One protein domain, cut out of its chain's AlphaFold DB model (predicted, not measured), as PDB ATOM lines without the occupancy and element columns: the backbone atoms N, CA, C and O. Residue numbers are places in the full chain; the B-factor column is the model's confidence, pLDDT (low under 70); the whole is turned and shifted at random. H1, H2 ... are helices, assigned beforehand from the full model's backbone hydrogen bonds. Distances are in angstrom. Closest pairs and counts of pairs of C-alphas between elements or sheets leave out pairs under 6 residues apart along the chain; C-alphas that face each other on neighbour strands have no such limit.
ATOM      1  N   GLY A   6      29.627 -11.471  16.923       97.62
ATOM      2  CA  GLY A   6      30.500 -10.822  17.900       97.62
ATOM      3  C   GLY A   6      29.990 -10.923  19.342       97.62
ATOM      4  O   GLY A   6      30.789 -11.149  20.251       97.62
ATOM      5  N   ILE A   7      28.671 -10.840  19.552       96.81
ATOM      6  CA  ILE A   7      28.044 -10.934  20.882       96.81
ATOM      7  C   ILE A   7      28.226 -12.342  21.464       96.81
ATOM      8  O   ILE A   7      28.553 -12.497  22.642       96.81
ATOM      9  N   PHE A   8      28.066 -13.376  20.635       97.06
ATOM     10  CA  PHE A   8      28.309 -14.758  21.048       97.06
ATOM     11  C   PHE A   8      29.792 -15.006  21.328       97.06
ATOM     12  O   PHE A   8      30.127 -15.579  22.360       97.06
ATOM     13  N   ILE A   9      30.703 -14.534  20.468       97.31
ATOM     14  CA  ILE A   9      32.153 -14.701  20.670       97.31
ATOM     15  C   ILE A   9      32.620 -14.020  21.962       97.31
ATOM     16  O   ILE A   9      33.412 -14.606  22.704       97.31
ATOM     17  N   GLU A  10      32.139 -12.803  22.240       97.50
ATOM     18  CA  GLU A  10      32.385 -12.100  23.504       97.50
ATOM     19  C   GLU A  10      31.964 -12.980  24.686       97.50
ATOM     20  O   GLU A  10      32.768 -13.244  25.585       97.50
ATOM     21  N   HIS A  11      30.734 -13.503  24.646       96.88
ATOM     22  CA  HIS A  11      30.196 -14.338  25.710       96.88
ATOM     23  C   HIS A  11      30.981 -15.636  25.896       96.88
ATOM     24  O   HIS A  11      31.385 -15.956  27.013       96.88
ATOM     25  N   LEU A  12      31.256 -16.369  24.816       95.19
ATOM     26  CA  LEU A  12      31.977 -17.643  24.850       95.19
ATOM     27  C   LEU A  12      33.399 -17.486  25.404       95.19
ATOM     28  O   LEU A  12      33.846 -18.321  26.187       95.19
ATOM     29  N   ARG A  13      34.089 -16.379  25.102       94.81
ATOM     30  CA  ARG A  13      35.458 -16.119  25.589       94.81
ATOM     31  C   ARG A  13      35.528 -15.511  26.988       94.81
ATOM     32  O   ARG A  13      36.587 -15.563  27.616       94.81
ATOM     33  N   ALA A  14      34.444 -14.912  27.478       97.31
ATOM     34  CA  ALA A  14      34.439 -14.254  28.777       97.31
ATOM     35  C   ALA A  14      34.681 -15.253  29.919       97.31
ATOM     36  O   ALA A  14      34.079 -16.327  29.955       97.31
ATOM     37  N   LYS A  15      35.535 -14.872  30.878       95.44
ATOM     38  CA  LYS A  15      35.690 -15.607  32.145       95.44
ATOM     39  C   LYS A  15      34.457 -15.437  33.031       95.44
ATOM     40  O   LYS A  15      33.981 -16.403  33.610       95.44
ATOM     41  N   ASP A  16      33.946 -14.210  33.103       96.62
ATOM     42  CA  ASP A  16      32.715 -13.876  33.812       96.62
ATOM     43  C   ASP A  16      31.569 -13.676  32.813       96.62
ATOM     44  O   ASP A  16      31.459 -12.632  32.163       96.62
ATOM     45  N   LYS A  17      30.710 -14.694  32.700       94.56
ATOM     46  CA  LYS A  17      29.574 -14.723  31.770       94.56
ATOM     47  C   LYS A  17      28.496 -13.688  32.102       94.56
ATOM     48  O   LYS A  17      27.841 -13.198  31.182       94.56
ATOM     49  N   LEU A  18      28.343 -13.310  33.374       96.25
ATOM     50  CA  LEU A  18      27.292 -12.392  33.839       96.25
ATOM     51  C   LEU A  18      27.572 -10.941  33.426       96.25
ATOM     52  O   LEU A  18      26.667 -10.122  33.279       96.25
ATOM     53  N   SER A  19      28.845 -10.618  33.192       96.06
ATOM     54  CA  SER A  19      29.272  -9.281  32.774       96.06
ATOM     55  C   SER A  19      29.027  -8.971  31.288       96.06
ATOM     56  O   SER A  19      29.121  -7.805  30.884       96.06
ATOM     57  N   THR A  20      28.694  -9.986  30.487       97.56
ATOM     58  CA  THR A  20      28.698  -9.918  29.017       97.56
ATOM     59  C   THR A  20      27.486  -9.198  28.434       97.56
ATOM     60  O   THR A  20      26.416  -9.138  29.049       97.56
ATOM     61  N   THR A  21      27.625  -8.684  27.210       96.75
ATOM     62  CA  THR A  21      26.503  -8.091  26.463       96.75
ATOM     63  C   THR A  21      25.390  -9.111  26.238       96.75
ATOM     64  O   THR A  21      24.221  -8.791  26.445       96.75
ATOM     65  N   PHE A  22      25.752 -10.349  25.880       96.06
ATOM     66  CA  PHE A  22      24.800 -11.444  25.686       96.06
ATOM     67  C   PHE A  22      23.896 -11.626  26.911       96.06
ATOM     68  O   PHE A  22      22.678 -11.546  26.779       96.06
ATOM     69  N   TYR A  23      24.496 -11.776  28.098       95.75
ATOM     70  CA  TYR A  23      23.763 -11.999  29.345       95.75
ATOM     71  C   TYR A  23      22.847 -10.816  29.695       95.75
ATOM     72  O   TYR A  23      21.668 -10.981  29.985       95.75
ATOM     73  N   LYS A  24      23.356  -9.583  29.594       96.12
ATOM     74  CA  LYS A  24      22.577  -8.376  29.922       96.12
ATOM     75  C   LYS A  24      21.388  -8.144  28.989       96.12
ATOM     76  O   LYS A  24      20.417  -7.496  29.383       96.12
ATOM     77  N   VAL A  25      21.492  -8.576  27.732       95.12
ATOM     78  CA  VAL A  25      20.420  -8.415  26.745       95.12
ATOM     79  C   VAL A  25      19.411  -9.556  26.842       95.12
ATOM     80  O   VAL A  25      18.217  -9.281  26.730       95.12
ATOM     81  N   SER A  26      19.855 -10.792  27.096       94.12
ATOM     82  CA  SER A  26      18.950 -11.934  27.272       94.12
ATOM     83  C   SER A  26      18.031 -11.775  28.486       94.12
ATOM     84  O   SER A  26      16.905 -12.254  28.457       94.12
ATOM     85  N   GLU A  27      18.449 -11.030  29.517       96.06
ATOM     86  CA  GLU A  27      17.578 -10.686  30.653       96.06
ATOM     87  C   GLU A  27      16.404  -9.764  30.284       96.06
ATOM     88  O   GLU A  27      15.441  -9.657  31.041       96.06
ATOM     89  N   LYS A  28      16.468  -9.065  29.145       95.00
ATOM     90  CA  LYS A  28      15.478  -8.042  28.764       95.00
ATOM     91  C   LYS A  28      14.584  -8.458  27.605       95.00
ATOM     92  O   LYS A  28      13.524  -7.860  27.427       95.00
ATOM     93  N   GLN A  29      15.028  -9.405  26.786       94.38
ATOM     94  CA  GLN A  29      14.326  -9.829  25.578       94.38
ATOM     95  C   GLN A  29      14.880 -11.149  25.048       94.38
ATOM     96  O   GLN A  29      16.053 -11.470  25.244       94.38
ATOM     97  N   ASP A  30      14.066 -11.843  24.258       94.19
ATOM     98  CA  ASP A  30      14.495 -13.057  23.576       94.19
ATOM     99  C   ASP A  30      15.604 -12.766  22.558       94.19
ATOM    100  O   ASP A  30      15.533 -11.822  21.752       94.19
ATOM    101  N   LEU A  31      16.628 -13.615  22.574       94.19
ATOM    102  CA  LEU A  31      17.701 -13.634  21.592       94.19
ATOM    103  C   LEU A  31      17.488 -14.790  20.621       94.19
ATOM    104  O   LEU A  31      17.163 -15.903  21.018       94.19
ATOM    105  N   TYR A  32      17.710 -14.516  19.341       95.31
ATOM    106  CA  TYR A  32      17.683 -15.513  18.281       95.31
ATOM    107  C   TYR A  32      19.045 -15.553  17.600       95.31
ATOM    108  O   TYR A  32      19.703 -14.520  17.437       95.31
ATOM    109  N   ILE A  33      19.439 -16.745  17.169       95.75
ATOM    110  CA  ILE A  33      20.640 -16.976  16.377       95.75
ATOM    111  C   ILE A  33      20.239 -17.258  14.928       95.75
ATOM    112  O   ILE A  33      19.294 -18.001  14.663       95.75
ATOM    113  N   SER A  34      20.931 -16.633  13.977       97.31
ATOM    114  CA  SER A  34      20.736 -16.939  12.560       97.31
ATOM    115  C   SER A  34      21.573 -18.155  12.152       97.31
ATOM    116  O   SER A  34      22.629 -18.411  12.732       97.31
ATOM    117  N   ALA A  35      21.162 -18.871  11.104       96.81
ATOM    118  CA  ALA A  35      21.974 -19.958  10.550       96.81
ATOM    119  C   ALA A  35      23.358 -19.473  10.062       96.81
ATOM    120  O   ALA A  35      24.327 -20.224  10.124       96.81
ATOM    121  N   VAL A  36      23.464 -18.209   9.625       97.75
ATOM    122  CA  VAL A  36      24.737 -17.585   9.217       97.75
ATOM    123  C   VAL A  36      25.656 -17.406  10.425       97.75
ATOM    124  O   VAL A  36      26.798 -17.848  10.394       97.75
ATOM    125  N   THR A  37      25.136 -16.852  11.520       97.75
ATOM    126  CA  THR A  37      25.859 -16.709  12.793       97.75
ATOM    127  C   THR A  37      26.321 -18.064  13.324       97.75
ATOM    128  O   THR A  37      27.469 -18.214  13.735       97.75
ATOM    129  N   LEU A  38      25.453 -19.079  13.268       97.44
ATOM    130  CA  LEU A  38      25.799 -20.434  13.688       97.44
ATOM    131  C   LEU A  38      26.940 -21.019  12.836       97.44
ATOM    132  O   LEU A  38      27.885 -21.590  13.380       97.44
ATOM    133  N   TYR A  39      26.902 -20.823  11.514       97.50
ATOM    134  CA  TYR A  39      27.986 -21.217  10.610       97.50
ATOM    135  C   TYR A  39      29.316 -20.517  10.937       97.50
ATOM    136  O   TYR A  39      30.364 -21.167  10.968       97.50
ATOM    137  N   GLU A  40      29.297 -19.212  11.215       98.06
ATOM    138  CA  GLU A  40      30.499 -18.459  11.590       98.06
ATOM    139  C   GLU A  40      31.097 -18.961  12.911       98.06
ATOM    140  O   GLU A  40      32.316 -19.139  13.016       98.06
ATOM    141  N   LEU A  41      30.248 -19.261  13.900       97.69
ATOM    142  CA  LEU A  41      30.673 -19.834  15.178       97.69
ATOM    143  C   LEU A  41      31.323 -21.211  14.996       97.69
ATOM    144  O   LEU A  41      32.424 -21.425  15.505       97.69
ATOM    145  N   TYR A  42      30.708 -22.110  14.220       97.56
ATOM    146  CA  TYR A  42      31.307 -23.411  13.902       97.56
ATOM    147  C   TYR A  42      32.615 -23.280  13.118       97.56
ATOM    148  O   TYR A  42      33.567 -24.008  13.386       97.56
ATOM    149  N   THR A  43      32.713 -22.314  12.203       97.31
ATOM    150  CA  THR A  43      33.952 -22.053  11.451       97.31
ATOM    151  C   THR A  43      35.100 -21.614  12.375       97.31
ATOM    152  O   THR A  43      36.260 -21.945  12.131       97.31
ATOM    153  N   GLY A  44      34.797 -20.902  13.466       95.88
ATOM    154  CA  GLY A  44      35.775 -20.497  14.486       95.88
ATOM    155  C   GLY A  44      36.061 -21.540  15.578       95.88
ATOM    156  O   GLY A  44      37.021 -21.384  16.348       95.88
ATOM    157  N   ALA A  45      35.254 -22.598  15.674       96.94
ATOM    158  CA  ALA A  45      35.332 -23.628  16.706       96.94
ATOM    159  C   ALA A  45      36.391 -24.698  16.378       96.94
ATOM    160  O   ALA A  45      36.092 -25.841  16.065       96.94
ATOM    161  N   THR A  46      37.670 -24.333  16.469       96.50
ATOM    162  CA  THR A  46      38.791 -25.201  16.052       96.50
ATOM    163  C   THR A  46      39.129 -26.363  16.998       96.50
ATOM    164  O   THR A  46      40.082 -27.101  16.747       96.50
ATOM    165  N   THR A  47      38.406 -26.520  18.109       97.31
ATOM    166  CA  THR A  47      38.606 -27.600  19.088       97.31
ATOM    167  C   THR A  47      37.263 -28.207  19.473       97.31
ATOM    168  O   THR A  47      36.244 -27.524  19.438       97.31
ATOM    169  N   LYS A  48      37.256 -29.471  19.919       97.06
ATOM    170  CA  LYS A  48      36.028 -30.150  20.373       97.06
ATOM    171  C   LYS A  48      35.330 -29.451  21.536       97.06
ATOM    172  O   LYS A  48      34.110 -29.468  21.616       97.06
ATOM    173  N   GLU A  49      36.100 -28.815  22.409       96.19
ATOM    174  CA  GLU A  49      35.560 -27.981  23.483       96.19
ATOM    175  C   GLU A  49      34.775 -26.789  22.919       96.19
ATOM    176  O   GLU A  49      33.630 -26.579  23.300       96.19
ATOM    177  N   LYS A  50      35.338 -26.077  21.934       96.19
ATOM    178  CA  LYS A  50      34.654 -24.953  21.285       96.19
ATOM    179  C   LYS A  50      33.454 -25.393  20.451       96.19
ATOM    180  O   LYS A  50      32.475 -24.665  20.401       96.19
ATOM    181  N   GLU A  51      33.517 -26.546  19.785       96.62
ATOM    182  CA  GLU A  51      32.355 -27.094  19.066       96.62
ATOM    183  C   GLU A  51      31.198 -27.332  20.045       96.62
ATOM    184  O   GLU A  51      30.078 -26.896  19.791       96.62
ATOM    185  N   LYS A  52      31.494 -27.929  21.206       96.69
ATOM    186  CA  LYS A  52      30.515 -28.171  22.266       96.69
ATOM    187  C   LYS A  52      29.946 -26.877  22.853       96.69
ATOM    188  O   LYS A  52      28.762 -26.815  23.168       96.69
ATOM    189  N   ASP A  53      30.767 -25.838  22.985       95.00
ATOM    190  CA  ASP A  53      30.296 -24.512  23.392       95.00
ATOM    191  C   ASP A  53      29.261 -23.945  22.409       95.00
ATOM    192  O   ASP A  53      28.275 -23.357  22.847       95.00
ATOM    193  N   VAL A  54      29.461 -24.138  21.098       95.94
ATOM    194  CA  VAL A  54      28.500 -23.710  20.068       95.94
ATOM    195  C   VAL A  54      27.231 -24.566  20.099       95.94
ATOM    196  O   VAL A  54      26.139 -24.018  19.982       95.94
ATOM    197  N   GLU A  55      27.349 -25.880  20.312       94.88
ATOM    198  CA  GLU A  55      26.197 -26.788  20.450       94.88
ATOM    199  C   GLU A  55      25.290 -26.411  21.626       94.88
ATOM    200  O   GLU A  55      24.077 -26.485  21.501       94.88
ATOM    201  N   ASN A  56      25.851 -25.943  22.745       93.62
ATOM    202  CA  ASN A  56      25.065 -25.531  23.913       93.62
ATOM    203  C   ASN A  56      24.248 -24.238  23.695       93.62
ATOM    204  O   ASN A  56      23.504 -23.838  24.592       93.62
ATOM    205  N   LEU A  57      24.410 -23.549  22.558       88.50
ATOM    206  CA  LEU A  57      23.645 -22.344  22.214       88.50
ATOM    207  C   LEU A  57      22.310 -22.647  21.512       88.50
ATOM    208  O   LEU A  57      21.529 -21.711  21.320       88.50
TER     209      LEU A  57
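Overview. This is residues 6 to 57 of the 58 residues of the protein "PIN domain-containing protein" of Pedobacter nutrimenti (UniProt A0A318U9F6). Three short helices, H1, H3 and H4, make a triangle, and H2 packs on H1 about crosswise, well away from H4. H3 and H4 form a helical hairpin with a tight turn, H1 lies close to both of them, and residues 27 to 34, with no named element, lead from H2 back to H3. The printed part has 52 residues with four named helices, in the order H1, H2, H3, H4, and no named strand; the class is all helix. The whole is compact, with a radius of gyration of the C-alphas of 11.1 A, and rounded, spanning 30 by 25 by 16 A.

Arrangement. H3, residues 35 to 44, is the longest helix and touches H4, residues 48 to 55. Their closest C-alphas are those of Tyr 42 and Glu 51, 6.4 A apart. They form a helical hairpin, running opposite ways at a shallow tilt of 12 degrees. H1, residues 6 to 13, is close to H3 but not clearly touching it: the closest C-alphas, of Ile 9 and Leu 41, are 7.7 A apart. These two run the same way at a steep tilt of 41 degrees. H1 is also close to H4 but not clearly touching it, with the C-alphas of Leu 12 and Asp 53 the closest at 7.2 A. H1 and H4 run opposite ways at a steep tilt of 46 degrees. H2, residues 21 to 26, touches H1, and their closest C-alphas, of Ile 7 and Phe 22, are 5.8 A apart. The lines of H1 and H2 are about perpendicular, at 76 degrees. H2 is apart from both H3 and H4. In H1, H2, H3 and H4, every O i to N i+4 pair is within hydrogen-bond range.

Along the chain. H3 runs from C-alpha 35 at (21.974, -19.958, 10.550) to C-alpha 44, over 14.4 A. H4, residues 48 to 55, measures 10.4 A from first to last C-alpha and ends with C-alpha 55 at (26.197, -26.788, 20.450). H1, residues 6 to 13, begins with C-alpha 6 at (30.500, -10.822, 17.900) and measures 10.6 A. H2, residues 21 to 26, measures 8.5 A.

Size, cuts and confidence. The two C-alphas farthest apart are those of Lys 28 and Thr 47, at 31.8 A. The first and last printed C-alphas, of Gly 6 and Leu 57, are 14.1 A apart. The printed part has no cut. The link from H3 to H4 is tight, and the links from H1 to H2 and from H2 to H3 are short. The mean pLDDT of the printed part is 96.1, and no printed residue is under 70.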